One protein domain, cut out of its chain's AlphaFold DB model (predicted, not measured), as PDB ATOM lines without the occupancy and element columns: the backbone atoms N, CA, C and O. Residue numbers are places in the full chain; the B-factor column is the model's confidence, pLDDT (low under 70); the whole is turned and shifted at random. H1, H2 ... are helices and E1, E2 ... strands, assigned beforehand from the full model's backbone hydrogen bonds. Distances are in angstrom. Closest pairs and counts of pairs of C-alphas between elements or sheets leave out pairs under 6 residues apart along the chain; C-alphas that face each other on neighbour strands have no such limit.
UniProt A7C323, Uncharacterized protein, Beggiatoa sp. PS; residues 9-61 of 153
ATOM      1  N   LEU A   9      19.020 -23.100  38.682       70.25
ATOM      2  CA  LEU A   9      19.147 -24.106  39.732       70.25
ATOM      3  C   LEU A   9      17.799 -24.810  39.968       70.25
ATOM      4  O   LEU A   9      16.758 -24.141  39.995       70.25
ATOM      5  N   PRO A  10      17.797 -26.138  40.188       78.38
ATOM      6  CA  PRO A  10      16.585 -26.861  40.539       78.38
ATOM      7  C   PRO A  10      16.019 -26.345  41.868       78.38
ATOM      8  O   PRO A  10      16.744 -26.130  42.839       78.38
ATOM      9  N   LEU A  11      14.705 -26.125  41.894       86.31
ATOM     10  CA  LEU A  11      13.969 -25.665  43.070       86.31
ATOM     11  C   LEU A  11      13.314 -26.853  43.774       86.31
ATOM     12  O   LEU A  11      12.780 -27.743  43.116       86.31
ATOM     13  N   PHE A  12      13.273 -26.817  45.104       90.75
ATOM     14  CA  PHE A  12      12.690 -27.877  45.930       90.75
ATOM     15  C   PHE A  12      11.688 -27.310  46.927       90.75
ATOM     16  O   PHE A  12      11.720 -26.125  47.239       90.75
ATOM     17  N   CYS A  13      10.803 -28.139  47.480       92.25
ATOM     18  CA  CYS A  13       9.922 -27.662  48.543       92.25
ATOM     19  C   CYS A  13      10.708 -27.480  49.859       92.25
ATOM     20  O   CYS A  13      11.263 -28.465  50.352       92.25
ATOM     21  N   PRO A  14      10.720 -26.275  50.471       90.44
ATOM     22  CA  PRO A  14      11.401 -26.032  51.745       90.44
ATOM     23  C   PRO A  14      10.543 -26.346  52.983       90.44
ATOM     24  O   PRO A  14      11.016 -26.226  54.111       90.44
ATOM     25  N   CYS A  15       9.271 -26.712  52.818       91.62
ATOM     26  CA  CYS A  15       8.388 -27.000  53.946       91.62
ATOM     27  C   CYS A  15       8.643 -28.412  54.488       91.62
ATOM     28  O   CYS A  15       8.245 -29.376  53.848       91.62
ATOM     29  N   GLN A  16       9.236 -28.530  55.680       90.50
ATOM     30  CA  GLN A  16       9.517 -29.823  56.329       90.50
ATOM     31  C   GLN A  16       8.265 -30.677  56.574       90.50
ATOM     32  O   GLN A  16       8.355 -31.897  56.587       90.50
ATOM     33  N   GLN A  17       7.096 -30.051  56.743       91.12
ATOM     34  CA  GLN A  17       5.822 -30.762  56.904       91.12
ATOM     35  C   GLN A  17       5.214 -31.248  55.575       91.12
ATOM     36  O   GLN A  17       4.131 -31.820  55.576       91.12
ATOM     37  N   CYS A  18       5.843 -30.958  54.436       93.12
ATOM     38  CA  CYS A  18       5.359 -31.383  53.129       93.12
ATOM     39  C   CYS A  18       5.931 -32.758  52.783       93.12
ATOM     40  O   CYS A  18       7.144 -32.950  52.836       93.12
ATOM     41  N   ASP A  19       5.094 -33.677  52.301       94.69
ATOM     42  CA  ASP A  19       5.528 -35.010  51.845       94.69
ATOM     43  C   ASP A  19       6.536 -34.958  50.682       94.69
ATOM     44  O   ASP A  19       7.199 -35.947  50.361       94.69
ATOM     45  N   PHE A  20       6.647 -33.796  50.036       94.06
ATOM     46  CA  PHE A  20       7.571 -33.506  48.942       94.06
ATOM     47  C   PHE A  20       8.748 -32.615  49.370       94.06
ATOM     48  O   PHE A  20       9.395 -31.996  48.520       94.06
ATOM     49  N   TYR A  21       9.026 -32.523  50.675       92.75
ATOM     50  CA  TYR A  21      10.176 -31.803  51.218       92.75
ATOM     51  C   TYR A  21      11.483 -32.279  50.572       92.75
ATOM     52  O   TYR A  21      11.775 -33.472  50.569       92.75
ATOM     53  N   GLN A  22      12.243 -31.338  50.001       88.69
ATOM     54  CA  GLN A  22      13.522 -31.575  49.307       88.69
ATOM     55  C   GLN A  22      13.513 -32.623  48.172       88.69
ATOM     56  O   GLN A  22      14.575 -33.001  47.679       88.69
ATOM     57  N   LYS A  23      12.347 -33.092  47.707       89.56
ATOM     58  CA  LYS A  23      12.289 -34.089  46.632       89.56
ATOM     59  C   LYS A  23      12.508 -33.452  45.259       89.56
ATOM     60  O   LYS A  23      11.883 -32.444  44.933       89.56
ATOM     61  N   ILE A  24      13.378 -34.067  44.456       85.19
ATOM     62  CA  ILE A  24      13.809 -33.568  43.135       85.19
ATOM     63  C   ILE A  24      12.723 -33.742  42.065       85.19
ATOM     64  O   ILE A  24      12.621 -32.945  41.138       85.19
ATOM     65  N   ASP A  25      11.899 -34.775  42.201       87.81
ATOM     66  CA  ASP A  25      10.810 -35.112  41.280       87.81
ATOM     67  C   ASP A  25       9.586 -34.189  41.418       87.81
ATOM     68  O   ASP A  25       8.692 -34.193  40.568       87.81
ATOM     69  N   ASN A  26       9.541 -33.362  42.463       92.94
ATOM     70  CA  ASN A  26       8.447 -32.437  42.688       92.94
ATOM     71  C   ASN A  26       8.612 -31.152  41.869       92.94
ATOM     72  O   ASN A  26       9.573 -30.398  42.015       92.94
ATOM     73  N   LYS A  27       7.600 -30.841  41.059       92.81
ATOM     74  CA  LYS A  27       7.575 -29.609  40.273       92.81
ATOM     75  C   LYS A  27       7.328 -28.399  41.179       92.81
ATOM     76  O   LYS A  27       6.282 -28.298  41.824       92.81
ATOM     77  N   ILE A  28       8.256 -27.444  41.151       93.56
ATOM     78  CA  ILE A  28       8.104 -26.112  41.747       93.56
ATOM     79  C   ILE A  28       8.006 -25.072  40.630       93.56
ATOM     80  O   ILE A  28       8.827 -25.056  39.715       93.56
ATOM     81  N   THR A  29       7.016 -24.181  40.697       93.25
ATOM     82  CA  THR A  29       6.852 -23.083  39.726       93.25
ATOM     83  C   THR A  29       6.907 -21.723  40.409       93.25
ATOM     84  O   THR A  29       6.417 -21.577  41.525       93.25
ATOM     85  N   LYS A  30       7.469 -20.716  39.728       92.00
ATOM     86  CA  LYS A  30       7.389 -19.305  40.139       92.00
ATOM     87  C   LYS A  30       5.919 -18.864  40.031       92.00
ATOM     88  O   LYS A  30       5.347 -18.944  38.950       92.00
ATOM     89  N   ASP A  31       5.312 -18.445  41.139       92.19
ATOM     90  CA  ASP A  31       3.872 -18.152  41.267       92.19
ATOM     91  C   ASP A  31       3.639 -16.676  41.623       92.19
ATOM     92  O   ASP A  31       2.990 -16.325  42.608       92.19
ATOM     93  N   GLY A  32       4.251 -15.798  40.827       90.31
ATOM     94  CA  GLY A  32       4.157 -14.352  40.988       90.31
ATOM     95  C   GLY A  32       4.997 -13.790  42.136       90.31
ATOM     96  O   GLY A  32       5.939 -14.416  42.629       90.31
ATOM     97  N   ASN A  33       4.652 -12.566  42.535       91.12
ATOM     98  CA  ASN A  33       5.344 -11.812  43.572       91.12
ATOM     99  C   ASN A  33       4.346 -11.249  44.589       91.12
ATOM    100  O   ASN A  33       3.181 -11.021  44.266       91.12
ATOM    101  N   TYR A  34       4.823 -10.949  45.793       85.19
ATOM    102  CA  TYR A  34       4.060 -10.256  46.826       85.19
ATOM    103  C   TYR A  34       4.861  -9.079  47.380       85.19
ATOM    104  O   TYR A  34       6.087  -9.126  47.466       85.19
ATOM    105  N   LYS A  35       4.171  -7.999  47.746       83.19
ATOM    106  CA  LYS A  35       4.803  -6.855  48.409       83.19
ATOM    107  C   LYS A  35       4.844  -7.106  49.909       83.19
ATOM    108  O   LYS A  35       3.882  -7.624  50.478       83.19
ATOM    109  N   THR A  36       5.939  -6.720  50.547       80.25
ATOM    110  CA  THR A  36       5.996  -6.638  52.009       80.25
ATOM    111  C   THR A  36       5.971  -5.176  52.429       80.25
ATOM    112  O   THR A  36       6.156  -4.291  51.602       80.25
ATOM    113  N   LYS A  37       5.699  -4.910  53.709       79.62
ATOM    114  CA  LYS A  37       5.733  -3.539  54.235       79.62
ATOM    115  C   LYS A  37       7.158  -2.983  54.339       79.62
ATOM    116  O   LYS A  37       7.315  -1.772  54.356       79.62
ATOM    117  N   ASN A  38       8.156  -3.865  54.424       77.44
ATOM    118  CA  ASN A  38       9.533  -3.492  54.744       77.44
ATOM    119  C   ASN A  38      10.443  -3.487  53.507       77.44
ATOM    120  O   ASN A  38      11.436  -2.775  53.504       77.44
ATOM    121  N   ASP A  39      10.122  -4.251  52.458       76.81
ATOM    122  CA  ASP A  39      10.852  -4.209  51.187       76.81
ATOM    123  C   ASP A  39      10.111  -3.360  50.151       76.81
ATOM    124  O   ASP A  39       8.940  -3.601  49.852       76.81
ATOM    125  N   GLU A  40      10.838  -2.444  49.511       77.44
ATOM    126  CA  GLU A  40      10.395  -1.805  48.265       77.44
ATOM    127  C   GLU A  40      10.324  -2.817  47.111       77.44
ATOM    128  O   GLU A  40       9.485  -2.706  46.211       77.44
ATOM    129  N   THR A  41      11.196  -3.830  47.143       80.19
ATOM    130  CA  THR A  41      11.251  -4.870  46.118       80.19
ATOM    131  C   THR A  41      10.197  -5.956  46.373       80.19
ATOM    132  O   THR A  41      10.047  -6.443  47.498       80.19
ATOM    133  N   PRO A  42       9.431  -6.370  45.344       83.88
ATOM    134  CA  PRO A  42       8.498  -7.480  45.479       83.88
ATOM    135  C   PRO A  42       9.253  -8.776  45.777       83.88
ATOM    136  O   PRO A  42      10.204  -9.117  45.074       83.88
ATOM    137  N   ARG A  43       8.778  -9.533  46.764       84.94
ATOM    138  CA  ARG A  43       9.305 -10.860  47.081       84.94
ATOM    139  C   ARG A  43       8.709 -11.915  46.164       84.94
ATOM    140  O   ARG A  43       7.530 -11.836  45.808       84.94
ATOM    141  N   LYS A  44       9.498 -12.928  45.814       89.75
ATOM    142  CA  LYS A  44       9.058 -14.026  44.939       89.75
ATOM    143  C   LYS A  44       8.224 -15.056  45.695       89.75
ATOM    144  O   LYS A  44       8.576 -15.475  46.804       89.75
ATOM    145  N   MET A  45       7.152 -15.504  45.047       92.00
ATOM    146  CA  MET A  45       6.349 -16.648  45.468       92.00
ATOM    147  C   MET A  45       6.622 -17.862  44.589       92.00
ATOM    148  O   MET A  45       6.900 -17.757  43.394       92.00
ATOM    149  N   TYR A  46       6.477 -19.030  45.198       94.19
ATOM    150  CA  TYR A  46       6.588 -20.320  44.544       94.19
ATOM    151  C   TYR A  46       5.384 -21.186  44.891       94.19
ATOM    152  O   TYR A  46       4.797 -21.064  45.971       94.19
ATOM    153  N   TYR A  47       5.053 -22.091  43.977       95.00
ATOM    154  CA  TYR A  47       4.009 -23.086  44.156       95.00
ATOM    155  C   TYR A  47       4.597 -24.493  44.108       95.00
ATOM    156  O   TYR A  47       5.286 -24.860  43.154       95.00
ATOM    157  N   CYS A  48       4.311 -25.271  45.149       95.62
ATOM    158  CA  CYS A  48       4.623 -26.689  45.249       95.62
ATOM    159  C   CYS A  48       3.461 -27.497  44.666       95.62
ATOM    160  O   CYS A  48       2.380 -27.505  45.255       95.62
ATOM    161  N   HIS A  49       3.669 -28.188  43.540       95.25
ATOM    162  CA  HIS A  49       2.598 -28.958  42.893       95.25
ATOM    163  C   HIS A  49       2.248 -30.234  43.661       95.25
ATOM    164  O   HIS A  49       1.067 -30.514  43.847       95.25
ATOM    165  N   GLY A  50       3.245 -30.965  44.171       93.75
ATOM    166  CA  GLY A  50       3.010 -32.173  44.969       93.75
ATOM    167  C   GLY A  50       2.263 -31.879  46.273       93.75
ATOM    168  O   GLY A  50       1.231 -32.480  46.554       93.75
ATOM    169  N   GLY A  51       2.742 -30.896  47.040       92.81
ATOM    170  CA  GLY A  51       2.134 -30.489  48.313       92.81
ATOM    171  C   GLY A  51       0.944 -29.532  48.195       92.81
ATOM    172  O   GLY A  51       0.333 -29.204  49.208       92.81
ATOM    173  N   LYS A  52       0.631 -29.044  46.986       95.50
ATOM    174  CA  LYS A  52      -0.470 -28.108  46.685       95.50
ATOM    175  C   LYS A  52      -0.502 -26.855  47.567       95.50
ATOM    176  O   LYS A  52      -1.563 -26.404  47.996       95.50
ATOM    177  N   HIS A  53       0.658 -26.260  47.828       94.25
ATOM    178  CA  HIS A  53       0.763 -25.072  48.675       94.25
ATOM    179  C   HIS A  53       1.738 -24.044  48.102       94.25
ATOM    180  O   HIS A  53       2.636 -24.357  47.315       94.25
ATOM    181  N   ARG A  54       1.578 -22.799  48.551       93.62
ATOM    182  CA  ARG A  54       2.478 -21.686  48.240       93.62
ATOM    183  C   ARG A  54       3.561 -21.538  49.296       93.62
ATOM    184  O   ARG A  54       3.364 -21.912  50.453       93.62
ATOM    185  N   PHE A  55       4.691 -20.965  48.910       92.06
ATOM    186  CA  PHE A  55       5.722 -20.510  49.836       92.06
ATOM    187  C   PHE A  55       6.520 -19.349  49.235       92.06
ATOM    188  O   PHE A  55       6.569 -19.181  48.019       92.06
ATOM    189  N   SER A  56       7.123 -18.529  50.091       89.62
ATOM    190  CA  SER A  56       7.976 -17.409  49.688       89.62
ATOM    191  C   SER A  56       9.438 -17.829  49.573       89.62
ATOM    192  O   SER A  56       9.859 -18.831  50.150       89.62
ATOM    193  N   GLU A  57      10.255 -17.014  48.910       85.50
ATOM    194  CA  GLU A  57      11.710 -17.226  48.852       85.50
ATOM    195  C   GLU A  57      12.399 -17.228  50.228       85.50
ATOM    196  O   GLU A  57      13.415 -17.893  50.418       85.50
ATOM    197  N   THR A  58      11.823 -16.551  51.224       86.44
ATOM    198  CA  THR A  58      12.342 -16.578  52.598       86.44
ATOM    199  C   THR A  58      12.125 -17.914  53.296       86.44
ATOM    200  O   THR A  58      12.819 -18.180  54.269       86.44
ATOM    201  N   ARG A  59      11.223 -18.778  52.802       88.38
ATOM    202  CA  ARG A  59      10.965 -20.108  53.380       88.38
ATOM    203  C   ARG A  59      12.180 -21.039  53.287       88.38
ATOM    204  O   ARG A  59      12.263 -21.978  54.064       88.38
ATOM    205  N   TYR A  60      13.129 -20.752  52.395       82.62
ATOM    206  CA  TYR A  60      14.430 -21.432  52.314       82.62
ATOM    207  C   TYR A  60      15.441 -20.964  53.374       82.62
ATOM    208  O   TYR A  60      16.629 -21.236  53.250       82.62
ATOM    209  N   SER A  61      15.024 -20.179  54.365       85.19
ATOM    210  CA  SER A  61      15.931 -19.630  55.368       85.19
ATOM    211  C   SER A  61      15.232 -19.387  56.693       85.19
ATOM    212  O   SER A  61      14.021 -19.169  56.739       85.19
TER     213      SER A  61
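AT A GLANCE: This is residues 9 to 61 of the 153 residues of an uncharacterized protein of Beggiatoa sp. PS (UniProt A7C323). With little regular structure, the looped stretch of residues 9 to 27 lies at one end of a small three-stranded sheet, with the link of residues 35 to 42 at the other end; the single short helix H1 only grazes the sheet. The 53 printed residues, 21 in named elements, run E1, E2, E3, H1, mostly strand. The sheet, E1 - E2 - E3, is a meander, each strand the antiparallel neighbour of the one before. It is compact, radius of gyration of the C-alphas 11.4 A, but elongated, 34 by 21 by 17 A.

HOW THE PARTS SIT: E1, residues 28 to 34, and E2, residues 43 to 48, form a hairpin at 146 degrees, with N 31 and O 45 within hydrogen-bond range at 2.8 A. E2 and E3, residues 53 to 56, form another at 154 degrees, with N 46 and O 55 at 2.8 A. H1, residues 57 to 60, grazes the sheet with residues 57 to 59; it is too short for an O i to N i+4 pair.

IN THESE COORDINATES: E1 begins at C-alpha 28 (8.104, -26.112, 41.747) and spans 17.1 A, E2 16.6 A and E3 10.6 A. H1 spans 6.1 A, ending at C-alpha 60 (14.430, -21.432, 52.314).

THE WHOLE: The C-alphas farthest apart, Asp 25 and Lys 37, are 34.5 A apart. The printed part has no cut and no long link, and no printed residue is under 70.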